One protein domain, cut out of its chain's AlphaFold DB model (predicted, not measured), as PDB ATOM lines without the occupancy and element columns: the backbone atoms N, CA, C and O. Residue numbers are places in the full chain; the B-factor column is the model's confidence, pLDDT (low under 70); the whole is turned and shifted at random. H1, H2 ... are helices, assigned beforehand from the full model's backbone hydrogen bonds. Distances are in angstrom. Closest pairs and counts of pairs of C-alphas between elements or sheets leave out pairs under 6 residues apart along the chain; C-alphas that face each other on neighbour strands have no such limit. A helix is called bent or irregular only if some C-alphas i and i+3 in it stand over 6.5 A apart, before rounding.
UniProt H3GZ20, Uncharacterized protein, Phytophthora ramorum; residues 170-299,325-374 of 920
ATOM      1  N   TYR A 170     110.369 -77.292 192.024       45.09
ATOM      2  CA  TYR A 170     111.419 -77.939 191.216       45.09
ATOM      3  C   TYR A 170     111.345 -79.487 191.223       45.09
ATOM      4  O   TYR A 170     112.281 -80.165 191.643       45.09
ATOM      5  N   LEU A 171     110.261 -80.092 190.712       37.69
ATOM      6  CA  LEU A 171     110.010 -81.546 190.831       37.69
ATOM      7  C   LEU A 171     111.166 -82.444 190.326       37.69
ATOM      8  O   LEU A 171     111.549 -83.423 190.968       37.69
ATOM      9  N   TYR A 172     111.767 -82.080 189.188       39.03
ATOM     10  CA  TYR A 172     112.940 -82.765 188.626       39.03
ATOM     11  C   TYR A 172     114.185 -82.597 189.494       39.03
ATOM     12  O   TYR A 172     114.975 -83.531 189.642       39.03
ATOM     13  N   PHE A 173     114.350 -81.410 190.085       40.59
ATOM     14  CA  PHE A 173     115.444 -81.158 191.004       40.59
ATOM     15  C   PHE A 173     115.306 -82.024 192.251       40.59
ATOM     16  O   PHE A 173     116.308 -82.557 192.695       40.59
ATOM     17  N   ASN A 174     114.103 -82.289 192.765       36.44
ATOM     18  CA  ASN A 174     113.953 -83.171 193.926       36.44
ATOM     19  C   ASN A 174     114.322 -84.638 193.608       36.44
ATOM     20  O   ASN A 174     114.971 -85.300 194.423       36.44
ATOM     21  N   GLN A 175     114.087 -85.120 192.379       40.91
ATOM     22  CA  GLN A 175     114.650 -86.407 191.925       40.91
ATOM     23  C   GLN A 175     116.186 -86.375 191.767       40.91
ATOM     24  O   GLN A 175     116.857 -87.378 192.015       40.91
ATOM     25  N   TRP A 176     116.763 -85.243 191.363       40.69
ATOM     26  CA  TRP A 176     118.216 -85.014 191.282       40.69
ATOM     27  C   TRP A 176     118.856 -84.892 192.680       40.69
ATOM     28  O   TRP A 176     119.910 -85.464 192.938       40.69
ATOM     29  N   LYS A 177     118.170 -84.247 193.626       38.25
ATOM     30  CA  LYS A 177     118.548 -84.010 195.024       38.25
ATOM     31  C   LYS A 177     118.544 -85.306 195.826       38.25
ATOM     32  O   LYS A 177     119.530 -85.609 196.487       38.25
ATOM     33  N   SER A 178     117.524 -86.150 195.647       42.22
ATOM     34  CA  SER A 178     117.508 -87.539 196.135       42.22
ATOM     35  C   SER A 178     118.698 -88.359 195.598       42.22
ATOM     36  O   SER A 178     119.359 -89.099 196.338       42.22
ATOM     37  N   LYS A 179     119.068 -88.166 194.322       40.12
ATOM     38  CA  LYS A 179     120.279 -88.774 193.743       40.12
ATOM     39  C   LYS A 179     121.577 -88.176 194.318       40.12
ATOM     40  O   LYS A 179     122.553 -88.917 194.399       40.12
ATOM     41  N   MET A 180     121.603 -86.914 194.755       35.81
ATOM     42  CA  MET A 180     122.814 -86.180 195.169       35.81
ATOM     43  C   MET A 180     123.106 -86.181 196.683       35.81
ATOM     44  O   MET A 180     124.258 -86.393 197.061       35.81
ATOM     45  N   ASN A 181     122.105 -86.000 197.555       39.03
ATOM     46  CA  ASN A 181     122.282 -85.867 199.016       39.03
ATOM     47  C   ASN A 181     122.920 -87.111 199.670       39.03
ATOM     48  O   ASN A 181     123.532 -87.037 200.736       39.03
ATOM     49  N   ASN A 182     122.817 -88.266 199.017       39.91
ATOM     50  CA  ASN A 182     123.219 -89.567 199.541       39.91
ATOM     51  C   ASN A 182     124.740 -89.840 199.401       39.91
ATOM     52  O   ASN A 182     125.153 -90.685 198.604       39.91
ATOM     53  N   LYS A 183     125.578 -89.093 200.149       41.19
ATOM     54  CA  LYS A 183     127.037 -89.283 200.425       41.19
ATOM     55  C   LYS A 183     127.989 -89.598 199.248       41.19
ATOM     56  O   LYS A 183     129.148 -89.939 199.458       41.19
ATOM     57  N   SER A 184     127.526 -89.509 198.006       40.31
ATOM     58  CA  SER A 184     128.216 -90.088 196.844       40.31
ATOM     59  C   SER A 184     128.038 -89.271 195.565       40.31
ATOM     60  O   SER A 184     128.277 -89.788 194.477       40.31
ATOM     61  N   ALA A 185     127.662 -87.990 195.680       38.62
ATOM     62  CA  ALA A 185     127.452 -87.084 194.550       38.62
ATOM     63  C   ALA A 185     128.568 -87.140 193.478       38.62
ATOM     64  O   ALA A 185     128.220 -87.345 192.318       38.62
ATOM     65  N   PRO A 186     129.884 -87.092 193.797       39.47
ATOM     66  CA  PRO A 186     130.934 -87.227 192.778       39.47
ATOM     67  C   PRO A 186     130.922 -88.587 192.062       39.47
ATOM     68  O   PRO A 186     131.164 -88.661 190.862       39.47
ATOM     69  N   THR A 187     130.604 -89.667 192.780       41.50
ATOM     70  CA  THR A 187     130.546 -91.037 192.246       41.50
ATOM     71  C   THR A 187     129.292 -91.265 191.401       41.50
ATOM     72  O   THR A 187     129.366 -91.899 190.354       41.50
ATOM     73  N   ARG A 188     128.140 -90.720 191.811       40.78
ATOM     74  CA  ARG A 188     126.881 -90.799 191.055       40.78
ATOM     75  C   ARG A 188     126.901 -89.888 189.825       40.78
ATOM     76  O   ARG A 188     126.448 -90.318 188.771       40.78
ATOM     77  N   LEU A 189     127.505 -88.701 189.920       44.56
ATOM     78  CA  LEU A 189     127.794 -87.822 188.782       44.56
ATOM     79  C   LEU A 189     128.763 -88.509 187.807       44.56
ATOM     80  O   LEU A 189     128.476 -88.554 186.613       44.56
ATOM     81  N   ARG A 190     129.841 -89.138 188.304       47.22
ATOM     82  CA  ARG A 190     130.731 -89.991 187.494       47.22
ATOM     83  C   ARG A 190     129.948 -91.083 186.766       47.22
ATOM     84  O   ARG A 190     130.084 -91.175 185.556       47.22
ATOM     85  N   VAL A 191     129.106 -91.862 187.451       45.16
ATOM     86  CA  VAL A 191     128.301 -92.934 186.826       45.16
ATOM     87  C   VAL A 191     127.286 -92.389 185.811       45.16
ATOM     88  O   VAL A 191     127.120 -92.974 184.743       45.16
ATOM     89  N   ALA A 192     126.624 -91.266 186.105       42.38
ATOM     90  CA  ALA A 192     125.665 -90.637 185.199       42.38
ATOM     91  C   ALA A 192     126.345 -90.109 183.927       42.38
ATOM     92  O   ALA A 192     125.848 -90.354 182.830       42.38
ATOM     93  N   LEU A 193     127.510 -89.462 184.054       46.38
ATOM     94  CA  LEU A 193     128.324 -89.094 182.899       46.38
ATOM     95  C   LEU A 193     128.827 -90.345 182.170       46.38
ATOM     96  O   LEU A 193     128.613 -90.421 180.969       46.38
ATOM     97  N   GLU A 194     129.407 -91.338 182.861       50.91
ATOM     98  CA  GLU A 194     129.910 -92.607 182.292       50.91
ATOM     99  C   GLU A 194     128.878 -93.311 181.387       50.91
ATOM    100  O   GLU A 194     129.248 -93.821 180.330       50.91
ATOM    101  N   GLN A 195     127.586 -93.288 181.738       44.81
ATOM    102  CA  GLN A 195     126.505 -93.849 180.909       44.81
ATOM    103  C   GLN A 195     126.254 -93.081 179.595       44.81
ATOM    104  O   GLN A 195     125.755 -93.667 178.633       44.81
ATOM    105  N   LEU A 196     126.620 -91.797 179.527       42.72
ATOM    106  CA  LEU A 196     126.532 -90.946 178.332       42.72
ATOM    107  C   LEU A 196     127.790 -91.024 177.444       42.72
ATOM    108  O   LEU A 196     127.806 -90.456 176.347       42.72
ATOM    109  N   LEU A 197     128.856 -91.696 177.895       51.69
ATOM    110  CA  LEU A 197     130.144 -91.711 177.199       51.69
ATOM    111  C   LEU A 197     130.244 -92.834 176.153       51.69
ATOM    112  O   LEU A 197     129.634 -93.897 176.295       51.69
ATOM    113  N   PRO A 198     131.088 -92.666 175.120       46.53
ATOM    114  CA  PRO A 198     131.581 -93.787 174.333       46.53
ATOM    115  C   PRO A 198     132.293 -94.819 175.225       46.53
ATOM    116  O   PRO A 198     133.269 -94.500 175.911       46.53
ATOM    117  N   ARG A 199     131.841 -96.080 175.167       47.12
ATOM    118  CA  ARG A 199     132.534 -97.245 175.750       47.12
ATOM    119  C   ARG A 199     133.803 -97.569 174.954       47.12
ATOM    120  O   ARG A 199     133.824 -98.504 174.152       47.12
ATOM    121  N   ALA A 200     134.846 -96.767 175.137       45.59
ATOM    122  CA  ALA A 200     136.167 -97.030 174.582       45.59
ATOM    123  C   ALA A 200     136.930 -98.066 175.425       45.59
ATOM    124  O   ALA A 200     136.737 -98.187 176.634       45.59
ATOM    125  N   SER A 201     137.862 -98.783 174.797       44.59
ATOM    126  CA  SER A 201     138.639 -99.880 175.397       44.59
ATOM    127  C   SER A 201     139.598 -99.474 176.533       44.59
ATOM    128  O   SER A 201     140.259-100.339 177.104       44.59
ATOM    129  N   LEU A 202     139.667 -98.186 176.886       53.16
ATOM    130  CA  LEU A 202     140.498 -97.641 177.967       53.16
ATOM    131  C   LEU A 202     139.746 -97.461 179.300       53.16
ATOM    132  O   LEU A 202     140.357 -97.042 180.281       53.16
ATOM    133  N   GLU A 203     138.451 -97.798 179.375       57.28
ATOM    134  CA  GLU A 203     137.587 -97.590 180.557       57.28
ATOM    135  C   GLU A 203     138.179 -98.141 181.875       57.28
ATOM    136  O   GLU A 203     138.025 -97.532 182.930       57.28
ATOM    137  N   ILE A 204     138.914 -99.259 181.818       51.41
ATOM    138  CA  ILE A 204     139.591 -99.862 182.983       51.41
ATOM    139  C   ILE A 204     140.773 -99.000 183.461       51.41
ATOM    140  O   ILE A 204     140.969 -98.838 184.664       51.41
ATOM    141  N   LEU A 205     141.542 -98.419 182.534       52.09
ATOM    142  CA  LEU A 205     142.704 -97.579 182.847       52.09
ATOM    143  C   LEU A 205     142.277 -96.195 183.353       52.09
ATOM    144  O   LEU A 205     142.864 -95.704 184.312       52.09
ATOM    145  N   ARG A 206     141.195 -95.615 182.806       61.09
ATOM    146  CA  ARG A 206     140.627 -94.339 183.297       61.09
ATOM    147  C   ARG A 206     140.105 -94.406 184.746       61.09
ATOM    148  O   ARG A 206     139.843 -93.365 185.333       61.09
ATOM    149  N   ARG A 207     139.929 -95.602 185.329       56.00
ATOM    150  CA  ARG A 207     139.460 -95.798 186.718       56.00
ATOM    151  C   ARG A 207     140.580 -96.095 187.730       56.00
ATOM    152  O   ARG A 207     140.286 -96.273 188.910       56.00
ATOM    153  N   GLN A 208     141.844 -96.157 187.307       57.31
ATOM    154  CA  GLN A 208     142.993 -96.433 188.181       57.31
ATOM    155  C   GLN A 208     143.697 -95.111 188.561       57.31
ATOM    156  O   GLN A 208     144.297 -94.488 187.684       57.31
ATOM    157  N   PRO A 209     143.669 -94.658 189.832       57.59
ATOM    158  CA  PRO A 209     144.276 -93.377 190.217       57.59
ATOM    159  C   PRO A 209     145.805 -93.371 190.059       57.59
ATOM    160  O   PRO A 209     146.384 -92.332 189.747       57.59
ATOM    161  N   ASP A 210     146.439 -94.535 190.216       64.19
ATOM    162  CA  ASP A 210     147.895 -94.708 190.236       64.19
ATOM    163  C   ASP A 210     148.576 -94.425 188.881       64.19
ATOM    164  O   ASP A 210     149.783 -94.205 188.842       64.19
ATOM    165  N   TYR A 211     147.814 -94.386 187.778       65.44
ATOM    166  CA  TYR A 211     148.319 -94.157 186.414       65.44
ATOM    167  C   TYR A 211     147.935 -92.784 185.830       65.44
ATOM    168  O   TYR A 211     148.063 -92.567 184.625       65.44
ATOM    169  N   ARG A 212     147.450 -91.840 186.654       72.56
ATOM    170  CA  ARG A 212     146.915 -90.540 186.193       72.56
ATOM    171  C   ARG A 212     147.917 -89.704 185.387       72.56
ATOM    172  O   ARG A 212     147.558 -89.200 184.328       72.56
ATOM    173  N   GLU A 213     149.158 -89.569 185.855       76.69
ATOM    174  CA  GLU A 213     150.185 -88.789 185.141       76.69
ATOM    175  C   GLU A 213     150.700 -89.517 183.887       76.69
ATOM    176  O   GLU A 213     150.845 -88.890 182.837       76.69
ATOM    177  N   ASP A 214     150.880 -90.842 183.955       76.31
ATOM    178  CA  ASP A 214     151.287 -91.669 182.809       76.31
ATOM    179  C   ASP A 214     150.256 -91.622 181.668       76.31
ATOM    180  O   ASP A 214     150.622 -91.522 180.494       76.31
ATOM    181  N   LEU A 215     148.958 -91.672 181.995       75.75
ATOM    182  CA  LEU A 215     147.882 -91.675 181.002       75.75
ATOM    183  C   LEU A 215     147.685 -90.293 180.356       75.75
ATOM    184  O   LEU A 215     147.493 -90.217 179.143       75.75
ATOM    185  N   LEU A 216     147.813 -89.203 181.124       80.19
ATOM    186  CA  LEU A 216     147.849 -87.842 180.571       80.19
ATOM    187  C   LEU A 216     149.069 -87.639 179.659       80.19
ATOM    188  O   LEU A 216     148.918 -87.179 178.528       80.19
ATOM    189  N   GLY A 217     150.260 -88.071 180.091       80.12
ATOM    190  CA  GLY A 217     151.475 -88.028 179.271       80.12
ATOM    191  C   GLY A 217     151.364 -88.856 177.984       80.12
ATOM    192  O   GLY A 217     151.877 -88.450 176.936       80.12
ATOM    193  N   PHE A 218     150.645 -89.983 178.022       80.12
ATOM    194  CA  PHE A 218     150.306 -90.764 176.834       80.12
ATOM    195  C   PHE A 218     149.351 -90.013 175.892       80.12
ATOM    196  O   PHE A 218     149.587 -90.005 174.680       80.12
ATOM    197  N   TYR A 219     148.311 -89.350 176.410       81.50
ATOM    198  CA  TYR A 219     147.397 -88.552 175.586       81.50
ATOM    199  C   TYR A 219     148.106 -87.358 174.922       81.50
ATOM    200  O   TYR A 219     147.945 -87.169 173.716       81.50
ATOM    201  N   ASP A 220     148.959 -86.616 175.634       83.31
ATOM    202  CA  ASP A 220     149.747 -85.525 175.038       83.31
ATOM    203  C   ASP A 220     150.721 -86.033 173.953       83.31
ATOM    204  O   ASP A 220     150.827 -85.439 172.873       83.31
ATOM    205  N   ALA A 221     151.378 -87.179 174.174       81.50
ATOM    206  CA  ALA A 221     152.223 -87.819 173.160       81.50
ATOM    207  C   ALA A 221     151.423 -88.289 171.925       81.50
ATOM    208  O   ALA A 221     151.903 -88.194 170.787       81.50
ATOM    209  N   ALA A 222     150.185 -88.751 172.117       80.00
ATOM    210  CA  ALA A 222     149.283 -89.107 171.027       80.00
ATOM    211  C   ALA A 222     148.814 -87.866 170.237       80.00
ATOM    212  O   ALA A 222     148.836 -87.892 169.007       80.00
ATOM    213  N   LEU A 223     148.490 -86.748 170.901       81.56
ATOM    214  CA  LEU A 223     148.114 -85.479 170.249       81.56
ATOM    215  C   LEU A 223     149.262 -84.848 169.439       81.56
ATOM    216  O   LEU A 223     149.025 -84.193 168.413       81.56
ATOM    217  N   ALA A 224     150.508 -85.075 169.865       81.62
ATOM    218  CA  ALA A 224     151.711 -84.697 169.125       81.62
ATOM    219  C   ALA A 224     151.954 -85.555 167.861       81.62
ATOM    220  O   ALA A 224     152.723 -85.153 166.984       81.62
ATOM    221  N   THR A 225     151.299 -86.714 167.727       80.12
ATOM    222  CA  THR A 225     151.511 -87.651 166.613       80.12
ATOM    223  C   THR A 225     150.642 -87.281 165.393       80.12
ATOM    224  O   THR A 225     149.431 -87.110 165.529       80.12
ATOM    225  N   PRO A 226     151.200 -87.171 164.168       70.25
ATOM    226  CA  PRO A 226     150.475 -86.656 162.994       70.25
ATOM    227  C   PRO A 226     149.538 -87.664 162.299       70.25
ATOM    228  O   PRO A 226     148.901 -87.312 161.311       70.25
ATOM    229  N   HIS A 227     149.475 -88.913 162.769       70.00
ATOM    230  CA  HIS A 227     148.704 -90.005 162.147       70.00
ATOM    231  C   HIS A 227     147.617 -90.594 163.062       70.00
ATOM    232  O   HIS A 227     147.075 -91.655 162.764       70.00
ATOM    233  N   ILE A 228     147.321 -89.932 164.182       74.25
ATOM    234  CA  ILE A 228     146.264 -90.317 165.121       74.25
ATOM    235  C   ILE A 228     145.123 -89.305 164.989       74.25
ATOM    236  O   ILE A 228     145.380 -88.110 164.830       74.25
ATOM    237  N   ASP A 229     143.874 -89.772 165.065       77.19
ATOM    238  CA  ASP A 229     142.719 -88.882 165.181       77.19
ATOM    239  C   ASP A 229     142.806 -88.088 166.494       77.19
ATOM    240  O   ASP A 229     142.611 -88.610 167.596       77.19
ATOM    241  N   LYS A 230     143.102 -86.797 166.353       80.56
ATOM    242  CA  LYS A 230     143.249 -85.874 167.473       80.56
ATOM    243  C   LYS A 230     141.923 -85.599 168.162       80.56
ATOM    244  O   LYS A 230     141.938 -85.387 169.369       80.56
ATOM    245  N   LEU A 231     140.794 -85.621 167.451       79.62
ATOM    246  CA  LEU A 231     139.501 -85.368 168.073       79.62
ATOM    247  C   LEU A 231     139.109 -86.524 168.995       79.62
ATOM    248  O   LEU A 231     138.710 -86.257 170.126       79.62
ATOM    249  N   SER A 232     139.293 -87.786 168.589       78.06
ATOM    250  CA  SER A 232     139.082 -88.923 169.500       78.06
ATOM    251  C   SER A 232     139.973 -88.850 170.744       78.06
ATOM    252  O   SER A 232     139.476 -89.072 171.845       78.06
ATOM    253  N   ILE A 233     141.255 -88.478 170.617       79.56
ATOM    254  CA  ILE A 233     142.139 -88.330 171.790       79.56
ATOM    255  C   ILE A 233     141.733 -87.135 172.671       79.56
ATOM    256  O   ILE A 233     141.737 -87.255 173.894       79.56
ATOM    257  N   MET A 234     141.327 -85.998 172.091       83.31
ATOM    258  CA  MET A 234     140.815 -84.860 172.869       83.31
ATOM    259  C   MET A 234     139.498 -85.197 173.574       83.31
ATOM    260  O   MET A 234     139.336 -84.826 174.735       83.31
ATOM    261  N   LYS A 235     138.594 -85.947 172.923       80.56
ATOM    262  CA  LYS A 235     137.395 -86.511 173.558       80.56
ATOM    263  C   LYS A 235     137.814 -87.410 174.731       80.56
ATOM    264  O   LYS A 235     137.427 -87.110 175.850       80.56
ATOM    265  N   GLU A 236     138.659 -88.426 174.533       76.00
ATOM    266  CA  GLU A 236     139.147 -89.317 175.610       76.00
ATOM    267  C   GLU A 236     139.744 -88.562 176.813       76.00
ATOM    268  O   GLU A 236     139.400 -88.857 177.958       76.00
ATOM    269  N   MET A 237     140.590 -87.560 176.566       81.12
ATOM    270  CA  MET A 237     141.215 -86.743 177.613       81.12
ATOM    271  C   MET A 237     140.194 -85.853 178.348       81.12
ATOM    272  O   MET A 237     140.268 -85.681 179.562       81.12
ATOM    273  N   TRP A 238     139.180 -85.345 177.646       83.56
ATOM    274  CA  TRP A 238     138.060 -84.615 178.248       83.56
ATOM    275  C   TRP A 238     137.192 -85.510 179.137       83.56
ATOM    276  O   TRP A 238     136.860 -85.131 180.263       83.56
ATOM    277  N   LEU A 239     136.912 -86.739 178.691       73.31
ATOM    278  CA  LEU A 239     136.235 -87.752 179.501       73.31
ATOM    279  C   LEU A 239     137.034 -88.103 180.762       73.31
ATOM    280  O   LEU A 239     136.448 -88.274 181.828       73.31
ATOM    281  N   PHE A 240     138.361 -88.183 180.648       76.75
ATOM    282  CA  PHE A 240     139.258 -88.423 181.775       76.75
ATOM    283  C   PHE A 240     139.144 -87.318 182.841       76.75
ATOM    284  O   PHE A 240     138.853 -87.627 183.998       76.75
ATOM    285  N   HIS A 241     139.255 -86.038 182.460       79.00
ATOM    286  CA  HIS A 241     139.069 -84.922 183.399       79.00
ATOM    287  C   HIS A 241     137.678 -84.947 184.065       79.00
ATOM    288  O   HIS A 241     137.586 -84.810 185.285       79.00
ATOM    289  N   MET A 242     136.596 -85.213 183.316       73.75
ATOM    290  CA  MET A 242     135.251 -85.335 183.909       73.75
ATOM    291  C   MET A 242     135.144 -86.485 184.925       73.75
ATOM    292  O   MET A 242     134.577 -86.296 186.001       73.75
ATOM    293  N   ILE A 243     135.709 -87.663 184.629       68.31
ATOM    294  CA  ILE A 243     135.709 -88.823 185.541       68.31
ATOM    295  C   ILE A 243     136.486 -88.514 186.831       68.31
ATOM    296  O   ILE A 243     136.069 -88.934 187.914       68.31
ATOM    297  N   HIS A 244     137.573 -87.744 186.752       68.81
ATOM    298  CA  HIS A 244     138.353 -87.320 187.917       68.81
ATOM    299  C   HIS A 244     137.770 -86.110 188.679       68.81
ATOM    300  O   HIS A 244     138.297 -85.765 189.734       68.81
ATOM    301  N   GLY A 245     136.659 -85.515 188.224       67.38
ATOM    302  CA  GLY A 245     136.038 -84.336 188.855       67.38
ATOM    303  C   GLY A 245     136.713 -83.006 188.492       67.38
ATOM    304  O   GLY A 245     136.460 -81.970 189.099       67.38
ATOM    305  N   GLU A 246     137.582 -83.007 187.488       77.50
ATOM    306  CA  GLU A 246     138.367 -81.855 187.041       77.50
ATOM    307  C   GLU A 246     137.534 -80.992 186.073       77.50
ATOM    308  O   GLU A 246     137.847 -80.837 184.896       77.50
ATOM    309  N   PHE A 247     136.391 -80.488 186.552       81.69
ATOM    310  CA  PHE A 247     135.366 -79.877 185.696       81.69
ATOM    311  C   PHE A 247     135.803 -78.568 185.021       81.69
ATOM    312  O   PHE A 247     135.371 -78.291 183.905       81.69
ATOM    313  N   TYR A 248     136.682 -77.787 185.655       84.88
ATOM    314  CA  TYR A 248     137.243 -76.568 185.061       84.88
ATOM    315  C   TYR A 248     138.260 -76.907 183.965       84.88
ATOM    316  O   TYR A 248     138.245 -76.316 182.891       84.88
ATOM    317  N   GLU A 249     139.104 -77.907 184.202       86.31
ATOM    318  CA  GLU A 249     140.061 -78.434 183.233       86.31
ATOM    319  C   GLU A 249     139.329 -79.047 182.030       86.31
ATOM    320  O   GLU A 249     139.687 -78.781 180.882       86.31
ATOM    321  N   ALA A 250     138.238 -79.778 182.277       85.94
ATOM    322  CA  ALA A 250     137.340 -80.279 181.244       85.94
ATOM    323  C   ALA A 250     136.648 -79.139 180.465       85.94
ATOM    324  O   ALA A 250     136.529 -79.217 179.243       85.94
ATOM    325  N   TYR A 251     136.213 -78.069 181.139       90.38
ATOM    326  CA  TYR A 251     135.605 -76.901 180.494       90.38
ATOM    327  C   TYR A 251     136.596 -76.184 179.567       90.38
ATOM    328  O   TYR A 251     136.284 -75.945 178.399       90.38
ATOM    329  N   HIS A 252     137.809 -75.902 180.056       89.81
ATOM    330  CA  HIS A 252     138.863 -75.264 179.267       89.81
ATOM    331  C   HIS A 252     139.326 -76.147 178.108       89.81
ATOM    332  O   HIS A 252     139.409 -75.674 176.980       89.81
ATOM    333  N   LEU A 253     139.527 -77.454 178.321       88.94
ATOM    334  CA  LEU A 253     139.849 -78.381 177.232       88.94
ATOM    335  C   LEU A 253     138.768 -78.392 176.136       88.94
ATOM    336  O   LEU A 253     139.094 -78.496 174.950       88.94
ATOM    337  N   TYR A 254     137.495 -78.246 176.514       89.69
ATOM    338  CA  TYR A 254     136.420 -78.120 175.541       89.69
ATOM    339  C   TYR A 254     136.493 -76.799 174.764       89.69
ATOM    340  O   TYR A 254     136.565 -76.827 173.535       89.69
ATOM    341  N   GLN A 255     136.493 -75.657 175.463       89.94
ATOM    342  CA  GLN A 255     136.520 -74.319 174.852       89.94
ATOM    343  C   GLN A 255     137.771 -74.093 173.986       89.94
ATOM    344  O   GLN A 255     137.675 -73.658 172.838       89.94
ATOM    345  N   ASP A 256     138.946 -74.433 174.516       87.88
ATOM    346  CA  ASP A 256     140.238 -74.057 173.940       87.88
ATOM    347  C   ASP A 256     140.721 -75.020 172.843       87.88
ATOM    348  O   ASP A 256     141.640 -74.671 172.101       87.88
ATOM    349  N   LYS A 257     140.153 -76.237 172.744       85.94
ATOM    350  CA  LYS A 257     140.603 -77.257 171.772       85.94
ATOM    351  C   LYS A 257     139.472 -78.002 171.052       85.94
ATOM    352  O   LYS A 257     139.517 -78.111 169.829       85.94
ATOM    353  N   ILE A 258     138.466 -78.520 171.765       85.31
ATOM    354  CA  ILE A 258     137.421 -79.362 171.141       85.31
ATOM    355  C   ILE A 258     136.473 -78.525 170.276       85.31
ATOM    356  O   ILE A 258     136.250 -78.879 169.122       85.31
ATOM    357  N   GLN A 259     135.968 -77.395 170.785       85.50
ATOM    358  CA  GLN A 259     135.015 -76.540 170.061       85.50
ATOM    359  C   GLN A 259     135.586 -75.975 168.746       85.50
ATOM    360  O   GLN A 259     134.832 -75.672 167.830       85.50
ATOM    361  N   GLN A 260     136.912 -75.880 168.614       83.50
ATOM    362  CA  GLN A 260     137.578 -75.424 167.387       83.50
ATOM    363  C   GLN A 260     137.570 -76.474 166.254       83.50
ATOM    364  O   GLN A 260     138.120 -76.220 165.185       83.50
ATOM    365  N   THR A 261     136.972 -77.652 166.474       82.31
ATOM    366  CA  THR A 261     136.870 -78.734 165.483       82.31
ATOM    367  C   THR A 261     135.444 -78.817 164.925       82.31
ATOM    368  O   THR A 261     134.497 -78.990 165.687       82.31
ATOM    369  N   GLU A 262     135.271 -78.765 163.602       72.88
ATOM    370  CA  GLU A 262     133.947 -78.769 162.937       72.88
ATOM    371  C   GLU A 262     133.097 -80.018 163.278       72.88
ATOM    372  O   GLU A 262     131.879 -79.944 163.466       72.88
ATOM    373  N   GLU A 263     133.748 -81.168 163.460       73.25
ATOM    374  CA  GLU A 263     133.128 -82.425 163.912       73.25
ATOM    375  C   GLU A 263     132.605 -82.380 165.367       73.25
ATOM    376  O   GLU A 263     131.811 -83.230 165.769       73.25
ATOM    377  N   ALA A 264     133.027 -81.407 166.184       72.19
ATOM    378  CA  ALA A 264     132.503 -81.213 167.537       72.19
ATOM    379  C   ALA A 264     131.210 -80.379 167.555       72.19
ATOM    380  O   ALA A 264     130.358 -80.606 168.412       72.19
ATOM    381  N   GLU A 265     131.023 -79.461 166.599       73.94
ATOM    382  CA  GLU A 265     129.770 -78.701 166.455       73.94
ATOM    383  C   GLU A 265     128.612 -79.540 165.888       73.94
ATOM    384  O   GLU A 265     127.457 -79.133 165.996       73.94
ATOM    385  N   SER A 266     128.910 -80.699 165.293       79.62
ATOM    386  CA  SER A 266     127.935 -81.600 164.661       79.62
ATOM    387  C   SER A 266     127.635 -82.877 165.463       79.62
ATOM    388  O   SER A 266     126.678 -83.584 165.145       79.62
ATOM    389  N   ASP A 267     128.390 -83.167 166.529       84.00
ATOM    390  CA  ASP A 267     128.158 -84.309 167.425       84.00
ATOM    391  C   ASP A 267     127.219 -83.911 168.591       84.00
ATOM    392  O   ASP A 267     127.646 -83.232 169.534       84.00
ATOM    393  N   PRO A 268     125.940 -84.348 168.596       83.50
ATOM    394  CA  PRO A 268     124.981 -83.945 169.624       83.50
ATOM    395  C   PRO A 268     125.341 -84.449 171.023       83.50
ATOM    396  O   PRO A 268     124.886 -83.866 172.003       83.50
ATOM    397  N   ARG A 269     126.153 -85.510 171.153       81.81
ATOM    398  CA  ARG A 269     126.571 -86.040 172.462       81.81
ATOM    399  C   ARG A 269     127.671 -85.183 173.075       81.81
ATOM    400  O   ARG A 269     127.676 -84.968 174.281       81.81
ATOM    401  N   VAL A 270     128.578 -84.678 172.244       84.38
ATOM    402  CA  VAL A 270     129.650 -83.754 172.645       84.38
ATOM    403  C   VAL A 270     129.051 -82.421 173.090       84.38
ATOM    404  O   VAL A 270     129.348 -81.963 174.194       84.38
ATOM    405  N   LEU A 271     128.121 -81.875 172.299       87.56
ATOM    406  CA  LEU A 271     127.338 -80.692 172.663       87.56
ATOM    407  C   LEU A 271     126.552 -80.896 173.969       87.56
ATOM    408  O   LEU A 271     126.650 -80.069 174.875       87.56
ATOM    409  N   ALA A 272     125.808 -82.001 174.101       84.38
ATOM    410  CA  ALA A 272     125.039 -82.290 175.311       84.38
ATOM    411  C   ALA A 272     125.936 -82.409 176.548       84.38
ATOM    412  O   ALA A 272     125.688 -81.734 177.540       84.38
ATOM    413  N   ASN A 273     127.006 -83.207 176.483       84.06
ATOM    414  CA  ASN A 273     127.898 -83.427 177.621       84.06
ATOM    415  C   ASN A 273     128.609 -82.132 178.055       84.06
ATOM    416  O   ASN A 273     128.802 -81.923 179.251       84.06
ATOM    417  N   PHE A 274     128.933 -81.222 177.127       89.69
ATOM    418  CA  PHE A 274     129.471 -79.902 177.474       89.69
ATOM    419  C   PHE A 274     128.414 -78.970 178.072       89.69
ATOM    420  O   PHE A 274     128.694 -78.275 179.048       89.69
ATOM    421  N   GLY A 275     127.190 -78.981 177.544       86.62
ATOM    422  CA  GLY A 275     126.098 -78.202 178.122       86.62
ATOM    423  C   GLY A 275     125.718 -78.675 179.530       86.62
ATOM    424  O   GLY A 275     125.506 -77.853 180.419       86.62
ATOM    425  N   ILE A 276     125.747 -79.992 179.757       82.69
ATOM    426  CA  ILE A 276     125.612 -80.634 181.070       82.69
ATOM    427  C   ILE A 276     126.775 -80.224 181.988       82.69
ATOM    428  O   ILE A 276     126.530 -79.788 183.108       82.69
ATOM    429  N   LEU A 277     128.033 -80.279 181.531       84.81
ATOM    430  CA  LEU A 277     129.201 -79.816 182.298       84.81
ATOM    431  C   LEU A 277     129.065 -78.346 182.741       84.81
ATOM    432  O   LEU A 277     129.330 -78.021 183.898       84.81
ATOM    433  N   CYS A 278     128.596 -77.469 181.848       87.81
ATOM    434  CA  CYS A 278     128.317 -76.069 182.168       87.81
ATOM    435  C   CYS A 278     127.179 -75.924 183.191       87.81
ATOM    436  O   CYS A 278     127.305 -75.137 184.127       87.81
ATOM    437  N   TYR A 279     126.105 -76.711 183.057       82.81
ATOM    438  CA  TYR A 279     125.011 -76.777 184.031       82.81
ATOM    439  C   TYR A 279     125.521 -77.185 185.424       82.81
ATOM    440  O   TYR A 279     125.231 -76.489 186.391       82.81
ATOM    441  N   TRP A 280     126.366 -78.218 185.548       77.38
ATOM    442  CA  TRP A 280     126.972 -78.599 186.837       77.38
ATOM    443  C   TRP A 280     127.849 -77.493 187.442       77.38
ATOM    444  O   TRP A 280     127.777 -77.245 188.648       77.38
ATOM    445  N   LEU A 281     128.643 -76.792 186.625       82.75
ATOM    446  CA  LEU A 281     129.495 -75.691 187.090       82.75
ATOM    447  C   LEU A 281     128.682 -74.510 187.662       82.75
ATOM    448  O   LEU A 281     129.144 -73.875 188.608       82.75
ATOM    449  N   ILE A 282     127.448 -74.264 187.192       82.81
ATOM    450  CA  ILE A 282     126.541 -73.257 187.786       82.81
ATOM    451  C   ILE A 282     126.272 -73.556 189.268       82.81
ATOM    452  O   ILE A 282     126.346 -72.647 190.095       82.81
ATOM    453  N   PHE A 283     126.013 -74.819 189.629       74.06
ATOM    454  CA  PHE A 283     125.779 -75.218 191.025       74.06
ATOM    455  C   PHE A 283     127.054 -75.218 191.871       74.06
ATOM    456  O   PHE A 283     126.965 -75.088 193.089       74.06
ATOM    457  N   ILE A 284     128.235 -75.345 191.258       76.56
ATOM    458  CA  ILE A 284     129.528 -75.245 191.952       76.56
ATOM    459  C   ILE A 284     129.833 -73.778 192.287       76.56
ATOM    460  O   ILE A 284     130.171 -73.469 193.432       76.56
ATOM    461  N   GLU A 285     129.648 -72.861 191.335       80.88
ATOM    462  CA  GLU A 285     129.928 -71.435 191.537       80.88
ATOM    463  C   GLU A 285     128.847 -70.702 192.350       80.88
ATOM    464  O   GLU A 285     129.176 -69.868 193.194       80.88
ATOM    465  N   SER A 286     127.561 -71.005 192.145       77.69
ATOM    466  CA  SER A 286     126.469 -70.270 192.795       77.69
ATOM    467  C   SER A 286     126.057 -70.871 194.140       77.69
ATOM    468  O   SER A 286     125.274 -71.822 194.209       77.69
ATOM    469  N   LYS A 287     126.526 -70.262 195.235       71.31
ATOM    470  CA  LYS A 287     126.040 -70.565 196.595       71.31
ATOM    471  C   LYS A 287     124.571 -70.164 196.784       71.31
ATOM    472  O   LYS A 287     123.838 -70.886 197.443       71.31
ATOM    473  N   GLU A 288     124.129 -69.074 196.154       67.44
ATOM    474  CA  GLU A 288     122.746 -68.574 196.237       67.44
ATOM    475  C   GLU A 288     121.740 -69.575 195.649       67.44
ATOM    476  O   GLU A 288     120.727 -69.870 196.278       67.44
ATOM    477  N   ILE A 289     122.062 -70.171 194.491       67.19
ATOM    478  CA  ILE A 289     121.251 -71.241 193.889       67.19
ATOM    479  C   ILE A 289     121.230 -72.464 194.821       67.19
ATOM    480  O   ILE A 289     120.153 -72.971 195.124       67.19
ATOM    481  N   ARG A 290     122.382 -72.896 195.366       70.12
ATOM    482  CA  ARG A 290     122.428 -74.000 196.351       70.12
ATOM    483  C   ARG A 290     121.612 -73.729 197.623       70.12
ATOM    484  O   ARG A 290     121.134 -74.681 198.227       70.12
ATOM    485  N   GLU A 291     121.473 -72.475 198.049       63.25
ATOM    486  CA  GLU A 291     120.714 -72.096 199.250       63.25
ATOM    487  C   GLU A 291     119.208 -71.966 199.008       63.25
ATOM    488  O   GLU A 291     118.427 -72.399 199.854       63.25
ATOM    489  N   LEU A 292     118.786 -71.433 197.856       58.75
ATOM    490  CA  LEU A 292     117.386 -71.489 197.414       58.75
ATOM    491  C   LEU A 292     116.888 -72.939 197.416       58.75
ATOM    492  O   LEU A 292     115.888 -73.253 198.053       58.75
ATOM    493  N   LEU A 293     117.683 -73.834 196.830       53.97
ATOM    494  CA  LEU A 293     117.408 -75.267 196.706       53.97
ATOM    495  C   LEU A 293     117.551 -76.060 198.025       53.97
ATOM    496  O   LEU A 293     117.370 -77.278 198.024       53.97
ATOM    497  N   LYS A 294     117.877 -75.390 199.141       55.59
ATOM    498  CA  LYS A 294     117.909 -75.946 200.510       55.59
ATOM    499  C   LYS A 294     116.772 -75.444 201.404       55.59
ATOM    500  O   LYS A 294     116.422 -76.142 202.345       55.59
ATOM    501  N   ARG A 295     116.200 -74.257 201.153       49.56
ATOM    502  CA  ARG A 295     115.097 -73.729 201.985       49.56
ATOM    503  C   ARG A 295     113.787 -74.497 201.819       49.56
ATOM    504  O   ARG A 295     112.980 -74.484 202.736       49.56
ATOM    505  N   GLU A 296     113.598 -75.138 200.670       44.81
ATOM    506  CA  GLU A 296     112.388 -75.898 200.333       44.81
ATOM    507  C   GLU A 296     112.167 -77.086 201.296       44.81
ATOM    508  O   GLU A 296     111.037 -77.321 201.692       44.81
ATOM    509  N   ASP A 297     113.237 -77.746 201.774       39.44
ATOM    510  CA  ASP A 297     113.126 -78.901 202.692       39.44
ATOM    511  C   ASP A 297     112.505 -78.534 204.052       39.44
ATOM    512  O   ASP A 297     111.776 -79.324 204.635       39.44
ATOM    513  N   LEU A 298     112.797 -77.332 204.564       41.81
ATOM    514  CA  LEU A 298     112.302 -76.888 205.872       41.81
ATOM    515  C   LEU A 298     110.832 -76.463 205.818       41.81
ATOM    516  O   LEU A 298     110.130 -76.597 206.810       41.81
ATOM    517  N   ALA A 299     110.351 -75.982 204.668       40.03
ATOM    518  CA  ALA A 299     108.956 -75.573 204.517       40.03
ATOM    519  C   ALA A 299     107.984 -76.767 204.576       40.03
ATOM    520  O   ALA A 299     106.876 -76.608 205.077       40.03
ATOM    521  N   VAL A 325     133.028 -80.054 200.738       59.34
ATOM    522  CA  VAL A 325     133.496 -80.874 199.605       59.34
ATOM    523  C   VAL A 325     133.725 -80.018 198.353       59.34
ATOM    524  O   VAL A 325     134.697 -80.239 197.629       59.34
ATOM    525  N   ILE A 326     132.872 -79.023 198.091       63.00
ATOM    526  CA  ILE A 326     133.068 -78.060 196.997       63.00
ATOM    527  C   ILE A 326     134.302 -77.189 197.270       63.00
ATOM    528  O   ILE A 326     135.139 -77.009 196.388       63.00
ATOM    529  N   GLU A 327     134.462 -76.693 198.492       64.88
ATOM    530  CA  GLU A 327     135.596 -75.866 198.897       64.88
ATOM    531  C   GLU A 327     136.910 -76.665 198.825       64.88
ATOM    532  O   GLU A 327     137.853 -76.229 198.167       64.88
ATOM    533  N   ALA A 328     136.960 -77.887 199.364       61.38
ATOM    534  CA  ALA A 328     138.154 -78.735 199.312       61.38
ATOM    535  C   ALA A 328     138.658 -79.026 197.880       61.38
ATOM    536  O   ALA A 328     139.864 -79.178 197.683       61.38
ATOM    537  N   ASN A 329     137.762 -79.092 196.885       61.66
ATOM    538  CA  ASN A 329     138.104 -79.471 195.507       61.66
ATOM    539  C   ASN A 329     138.174 -78.294 194.509       61.66
ATOM    540  O   ASN A 329     138.846 -78.414 193.480       61.66
ATOM    541  N   TYR A 330     137.515 -77.160 194.786       66.25
ATOM    542  CA  TYR A 330     137.365 -76.058 193.819       66.25
ATOM    543  C   TYR A 330     137.728 -74.655 194.343       66.25
ATOM    544  O   TYR A 330     137.877 -73.754 193.521       66.25
ATOM    545  N   LEU A 331     137.953 -74.448 195.652       52.50
ATOM    546  CA  LEU A 331     138.208 -73.121 196.265       52.50
ATOM    547  C   LEU A 331     139.378 -72.330 195.645       52.50
ATOM    548  O   LEU A 331     139.405 -71.104 195.719       52.50
ATOM    549  N   PHE A 332     140.348 -73.018 195.036       54.06
ATOM    550  CA  PHE A 332     141.550 -72.412 194.446       54.06
ATOM    551  C   PHE A 332     141.485 -72.214 192.922       54.06
ATOM    552  O   PHE A 332     142.489 -71.827 192.322       54.06
ATOM    553  N   LYS A 333     140.339 -72.480 192.279       69.44
ATOM    554  CA  LYS A 333     140.156 -72.304 190.830       69.44
ATOM    555  C   LYS A 333     139.445 -70.980 190.539       69.44
ATOM    556  O   LYS A 333     138.548 -70.574 191.272       69.44
ATOM    557  N   THR A 334     139.855 -70.296 189.472       72.50
ATOM    558  CA  THR A 334     139.206 -69.050 189.039       72.50
ATOM    559  C   THR A 334     137.792 -69.364 188.537       72.50
ATOM    560  O   THR A 334     137.678 -70.152 187.597       72.50
ATOM    561  N   PRO A 335     136.726 -68.765 189.101       78.19
ATOM    562  CA  PRO A 335     135.375 -68.970 188.595       78.19
ATOM    563  C   PRO A 335     135.230 -68.373 187.189       78.19
ATOM    564  O   PRO A 335     135.727 -67.281 186.901       78.19
ATOM    565  N   ILE A 336     134.525 -69.097 186.327       84.75
ATOM    566  CA  ILE A 336     134.177 -68.728 184.951       84.75
ATOM    567  C   ILE A 336     133.051 -67.684 184.964       84.75
ATOM    568  O   ILE A 336     133.036 -66.754 184.158       84.75
ATOM    569  N   GLY A 337     132.124 -67.819 185.914       82.31
ATOM    570  CA  GLY A 337     130.983 -66.946 186.130       82.31
ATOM    571  C   GLY A 337     129.685 -67.573 185.625       82.31
ATOM    572  O   GLY A 337     129.431 -67.586 184.425       82.31
ATOM    573  N   VAL A 338     128.810 -67.958 186.555       80.69
ATOM    574  CA  VAL A 338     127.424 -68.458 186.384       80.69
ATOM    575  C   VAL A 338     126.703 -68.007 185.100       80.69
ATOM    576  O   VAL A 338     126.156 -68.836 184.383       80.69
ATOM    577  N   HIS A 339     126.708 -66.709 184.772       78.44
ATOM    578  CA  HIS A 339     126.079 -66.170 183.555       78.44
ATOM    579  C   HIS A 339     126.681 -66.680 182.225       78.44
ATOM    580  O   HIS A 339     125.942 -66.969 181.285       78.44
ATOM    581  N   ILE A 340     128.007 -66.820 182.151       85.62
ATOM    582  CA  ILE A 340     128.743 -67.376 181.008       85.62
ATOM    583  C   ILE A 340     128.455 -68.877 180.916       85.62
ATOM    584  O   ILE A 340     128.094 -69.373 179.850       85.62
ATOM    585  N   LEU A 341     128.498 -69.582 182.050       87.00
ATOM    586  CA  LEU A 341     128.138 -70.999 182.137       87.00
ATOM    587  C   LEU A 341     126.694 -71.259 181.681       87.00
ATOM    588  O   LEU A 341     126.469 -72.174 180.894       87.00
ATOM    589  N   TYR A 342     125.730 -70.422 182.080       87.50
ATOM    590  CA  TYR A 342     124.346 -70.484 181.597       87.50
ATOM    591  C   TYR A 342     124.258 -70.295 180.078       87.50
ATOM    592  O   TYR A 342     123.595 -71.072 179.392       87.50
ATOM    593  N   GLN A 343     124.958 -69.298 179.527       88.88
ATOM    594  CA  GLN A 343     124.967 -69.038 178.086       88.88
ATOM    595  C   GLN A 343     125.562 -70.213 177.291       88.88
ATOM    596  O   GLN A 343     124.998 -70.606 176.264       88.88
ATOM    597  N   HIS A 344     126.662 -70.809 177.762       91.06
ATOM    598  CA  HIS A 344     127.258 -71.992 177.138       91.06
ATOM    599  C   HIS A 344     126.367 -73.234 177.284       91.06
ATOM    600  O   HIS A 344     126.127 -73.910 176.283       91.06
ATOM    601  N   ALA A 345     125.801 -73.480 178.471       89.12
ATOM    602  CA  ALA A 345     124.845 -74.563 178.710       89.12
ATOM    603  C   ALA A 345     123.638 -74.466 177.768       89.12
ATOM    604  O   ALA A 345     123.315 -75.429 177.075       89.12
ATOM    605  N   SER A 346     123.021 -73.284 177.687       89.06
ATOM    606  CA  SER A 346     121.796 -73.046 176.917       89.06
ATOM    607  C   SER A 346     122.033 -73.212 175.420       89.06
ATOM    608  O   SER A 346     121.266 -73.895 174.745       89.06
ATOM    609  N   ASN A 347     123.135 -72.671 174.894       91.56
ATOM    610  CA  ASN A 347     123.471 -72.814 173.479       91.56
ATOM    611  C   ASN A 347     123.855 -74.256 173.106       91.56
ATOM    612  O   ASN A 347     123.432 -74.742 172.056       91.56
ATOM    613  N   ALA A 348     124.619 -74.954 173.952       90.44
ATOM    614  CA  ALA A 348     125.056 -76.321 173.678       90.44
ATOM    615  C   ALA A 348     123.897 -77.331 173.778       90.44
ATOM    616  O   ALA A 348     123.688 -78.112 172.848       90.44
ATOM    617  N   LEU A 349     123.084 -77.260 174.839       89.69
ATOM    618  CA  LEU A 349     121.905 -78.116 175.005       89.69
ATOM    619  C   LEU A 349     120.836 -77.840 173.940       89.69
ATOM    620  O   LEU A 349     120.311 -78.791 173.366       89.69
ATOM    621  N   ARG A 350     120.570 -76.574 173.579       92.38
ATOM    622  CA  ARG A 350     119.633 -76.237 172.489       92.38
ATOM    623  C   ARG A 350     120.062 -76.850 171.154       92.38
ATOM    624  O   ARG A 350     119.222 -77.411 170.454       92.38
ATOM    625  N   ARG A 351     121.357 -76.788 170.804       90.50
ATOM    626  CA  ARG A 351     121.887 -77.443 169.590       90.50
ATOM    627  C   ARG A 351     121.796 -78.970 169.700       90.50
ATOM    628  O   ARG A 351     121.349 -79.608 168.753       90.50
ATOM    629  N   ALA A 352     122.125 -79.560 170.851       89.00
ATOM    630  CA  ALA A 352     122.005 -81.005 171.067       89.00
ATOM    631  C   ALA A 352     120.557 -81.520 170.946       89.00
ATOM    632  O   ALA A 352     120.331 -82.558 170.324       89.00
ATOM    633  N   VAL A 353     119.575 -80.782 171.478       90.00
ATOM    634  CA  VAL A 353     118.140 -81.076 171.325       90.00
ATOM    635  C   VAL A 353     117.696 -80.903 169.871       90.00
ATOM    636  O   VAL A 353     117.005 -81.774 169.357       90.00
ATOM    637  N   ALA A 354     118.137 -79.855 169.166       89.12
ATOM    638  CA  ALA A 354     117.815 -79.669 167.746       89.12
ATOM    639  C   ALA A 354     118.367 -80.802 166.855       89.12
ATOM    640  O   ALA A 354     117.680 -81.271 165.949       89.12
ATOM    641  N   HIS A 355     119.581 -81.288 167.134       87.88
ATOM    642  CA  HIS A 355     120.188 -82.423 166.426       87.88
ATOM    643  C   HIS A 355     119.665 -83.798 166.889       87.88
ATOM    644  O   HIS A 355     119.804 -84.783 166.164       87.88
ATOM    645  N   SER A 356     119.084 -83.906 168.089       85.94
ATOM    646  CA  SER A 356     118.590 -85.171 168.650       85.94
ATOM    647  C   SER A 356     117.320 -84.988 169.504       85.94
ATOM    648  O   SER A 356     117.325 -85.273 170.706       85.94
ATOM    649  N   PRO A 357     116.185 -84.577 168.903       84.94
ATOM    650  CA  PRO A 357     114.965 -84.211 169.639       84.94
ATOM    651  C   PRO A 357     114.229 -85.401 170.281       84.94
ATOM    652  O   PRO A 357     113.228 -85.223 170.967       84.94
ATOM    653  N   LYS A 358     114.723 -86.629 170.073       83.69
ATOM    654  CA  LYS A 358     114.248 -87.861 170.727       83.69
ATOM    655  C   LYS A 358     115.124 -88.298 171.908       83.69
ATOM    656  O   LYS A 358     114.858 -89.331 172.513       83.69
ATOM    657  N   SER A 359     116.165 -87.538 172.250       83.25
ATOM    658  CA  SER A 359     116.984 -87.797 173.435       83.25
ATOM    659  C   SER A 359     116.320 -87.195 174.674       83.25
ATOM    660  O   SER A 359     116.457 -85.998 174.931       83.25
ATOM    661  N   ALA A 360     115.620 -88.032 175.449       79.19
ATOM    662  CA  ALA A 360     114.956 -87.626 176.693       79.19
ATOM    663  C   ALA A 360     115.899 -86.842 177.617       79.19
ATOM    664  O   ALA A 360     115.570 -85.747 178.052       79.19
ATOM    665  N   LEU A 361     117.118 -87.354 177.803       78.50
ATOM    666  CA  LEU A 361     118.168 -86.763 178.637       78.50
ATOM    667  C   LEU A 361     118.583 -85.354 178.188       78.50
ATOM    668  O   LEU A 361     118.913 -84.522 179.029       78.50
ATOM    669  N   PHE A 362     118.590 -85.067 176.881       85.00
ATOM    670  CA  PHE A 362     118.978 -83.738 176.384       85.00
ATOM    671  C   PHE A 362     117.835 -82.738 176.564       85.00
ATOM    672  O   PHE A 362     118.084 -81.594 176.939       85.00
ATOM    673  N   VAL A 363     116.593 -83.181 176.339       85.25
ATOM    674  CA  VAL A 363     115.395 -82.379 176.612       85.25
ATOM    675  C   VAL A 363     115.286 -82.097 178.110       85.25
ATOM    676  O   VAL A 363     115.169 -80.938 178.478       85.25
ATOM    677  N   GLU A 364     115.431 -83.110 178.968       82.12
ATOM    678  CA  GLU A 364     115.390 -82.995 180.433       82.12
ATOM    679  C   GLU A 364     116.355 -81.915 180.952       82.12
ATOM    680  O   GLU A 364     115.918 -80.963 181.597       82.12
ATOM    681  N   HIS A 365     117.651 -81.996 180.622       80.56
ATOM    682  CA  HIS A 365     118.639 -81.017 181.097       80.56
ATOM    683  C   HIS A 365     118.428 -79.616 180.493       80.56
ATOM    684  O   HIS A 365     118.723 -78.612 181.143       80.56
ATOM    685  N   TYR A 366     117.903 -79.512 179.265       88.25
ATOM    686  CA  TYR A 366     117.588 -78.218 178.652       88.25
ATOM    687  C   TYR A 366     116.353 -77.560 179.288       88.25
ATOM    688  O   TYR A 366     116.367 -76.367 179.582       88.25
ATOM    689  N   VAL A 367     115.315 -78.348 179.568       84.38
ATOM    690  CA  VAL A 367     114.092 -77.944 180.276       84.38
ATOM    691  C   VAL A 367     114.422 -77.500 181.701       84.38
ATOM    692  O   VAL A 367     114.007 -76.415 182.098       84.38
ATOM    693  N   GLN A 368     115.254 -78.261 182.425       79.75
ATOM    694  CA  GLN A 368     115.772 -77.890 183.749       79.75
ATOM    695  C   GLN A 368     116.502 -76.537 183.729       79.75
ATOM    696  O   GLN A 368     116.296 -75.705 184.615       79.75
ATOM    697  N   LEU A 369     117.335 -76.300 182.710       83.56
ATOM    698  CA  LEU A 369     118.064 -75.045 182.537       83.56
ATOM    699  C   LEU A 369     117.127 -73.857 182.248       83.56
ATOM    700  O   LEU A 369     117.357 -72.772 182.775       83.56
ATOM    701  N   LEU A 370     116.064 -74.052 181.461       81.75
ATOM    702  CA  LEU A 370     115.049 -73.023 181.204       81.75
ATOM    703  C   LEU A 370     114.234 -72.699 182.471       81.75
ATOM    704  O   LEU A 370     114.086 -71.528 182.825       81.75
ATOM    705  N   THR A 371     113.785 -73.714 183.223       81.38
ATOM    706  CA  THR A 371     113.093 -73.498 184.509       81.38
ATOM    707  C   THR A 371     113.955 -72.781 185.545       81.38
ATOM    708  O   THR A 371     113.421 -71.997 186.323       81.38
ATOM    709  N   LEU A 372     115.281 -72.971 185.530       74.44
ATOM    710  CA  LEU A 372     116.208 -72.279 186.435       74.44
ATOM    711  C   LEU A 372     116.149 -70.745 186.289       74.44
ATOM    712  O   LEU A 372     116.375 -70.037 187.262       74.44
ATOM    713  N   VAL A 373     115.836 -70.230 185.094       74.75
ATOM    714  CA  VAL A 373     115.736 -68.783 184.804       74.75
ATOM    715  C   VAL A 373     114.278 -68.286 184.773       74.75
ATOM    716  O   VAL A 373     114.034 -67.088 184.646       74.75
ATOM    717  N   GLY A 374     113.304 -69.181 184.964       72.38
ATOM    718  CA  GLY A 374     111.876 -68.856 184.908       72.38
ATOM    719  C   GLY A 374     111.281 -68.862 183.495       72.38
ATOM    720  O   GLY A 374     110.154 -68.402 183.314       72.38
TER     721      GLY A 374
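Overview. This is residues 170 to 299 and 325 to 374 of the 920 residues of an uncharacterized protein of Phytophthora ramorum (UniProt H3GZ20). An elongated body of mostly aligned helices has H7 in its middle: H10 and H11 pack with H7 as a small up-and-down bundle, while on another side H5, H4 and H3 fold back on one another in succession toward one end of the long axis. H2 packs beside H4, H1 makes a corner with it, and H8 turns off from the end of H7 toward the opposite end of the long axis; between H3 and H4, residues 224 to 229 stick out. The printed part has 180 residues with eleven named helices, H1 to H11 in order along the chain, and no named strand; its class is all helix. By the radius of gyration of the C-alphas, 16.8 A, it is compact, though its outline is elongated, with spans of 59 by 37 by 28 A.

Arrangement. H7, residues 268 to 285, is the hub and touches five other helices. H10, residues 338 to 355, touches it with 36 pairs of C-alphas within 8 A, the closest being those of Gly 275 and Ala 345 at 3.9 A; the two run opposite ways at a shallow tilt of 22 degrees. H11, residues 360 to 373, forms a helical hairpin with H10, closest at the C-alphas of Leu 349 and Tyr 366, 5.7 A, and their tilt of 34 degrees is only just shallow. H11 only just touches H7, with 3 pairs of C-alphas within 8 A, the closest being Ala 272 and Phe 362 at 6.3 A. H7, H10 and H11 are an up-and-down bundle, each running against the one before it in the chain. H5, residues 247 to 258, touches residues 274 to 281 of H7, closest at the C-alphas of Phe 247 and Leu 277, 7.0 A; they run opposite ways at a tilt of 38 degrees, only just steep. H4, residues 230 to 244, forms a hairpin with H5 at a shallow tilt of 8 degrees, closest at the C-alphas of Trp 238 and Ala 250, 5.3 A. H3, residues 209 to 223, forms another hairpin with H4, closest at the C-alphas of Leu 223 and Lys 230, 5.6 A. H2, residues 185 to 196, touches H4 with its residues 190 to 194 alone, and H4 touches H2 with residues 242 to 243 alone; the closest C-alphas are those of Arg 190 and Ile 243, 5.5 A apart. Residues 193 to 196 of H2 only just touch H7, with 3 pairs of C-alphas within 8 A, closest at Leu 196 and Arg 269, 7.7 A. H1, residues 171 to 180, and H2 touch only at the corner, and only just, with 3 pairs of C-alphas within 8 A, the closest being Met 180 and Arg 188 at 7.4 A. H6, residues 262 to 265, likewise only just touches H7 only at the corner, with 3 such pairs, closest at Ala 264 and Val 270, 6.4 A. H8, residues 287 to 299, is close to H7 but not clearly touching, at the C-alphas of Phe 283 and Arg 290, 6.4 A, and about perpendicular to it at 77 degrees. H9, residues 325 to 330, is also close to H7 but not clearly touching, at the C-alphas of Ile 284 and Ile 326, 6.8 A. Every O i to N i+4 pair is within hydrogen-bond range in H1, H4, H5, H9 and H10; the counts are 7 of 8 in H2, 9 of 11 in H3, 13 of 14 in H7, 5 of 9 in H8 and 9 of 10 in H11, and H6 is too short for such a pair.

Along the chain. H7 is 25.7 A from first to last C-alpha, beginning at C-alpha 268 at (124.981, -83.945, 169.624). H10 is 25.4 A long, H3 21.8 A, H4 21.1 A, H11 20.5 A and H8 19.5 A. H3 is irregular, with C-alphas 210 and 213 8.1 A apart. H1 begins at C-alpha 171 at (110.010, -81.546, 190.831), and H11 ends at C-alpha 373 at (115.736, -68.783, 184.804).

Size, cuts and confidence. The two C-alphas farthest apart are those of His 227 and Ala 299, 59.9 A. Residues 300 to 324 are not printed, and C-alphas 299 and 325 are 25.6 A apart across this cut. The link from H2 to H3, residues 197 to 208, is long. The mean pLDDT of the printed part is 70.6; 65 residues are under 70, among them 170 to 211, 291 to 299 and 325 to 333.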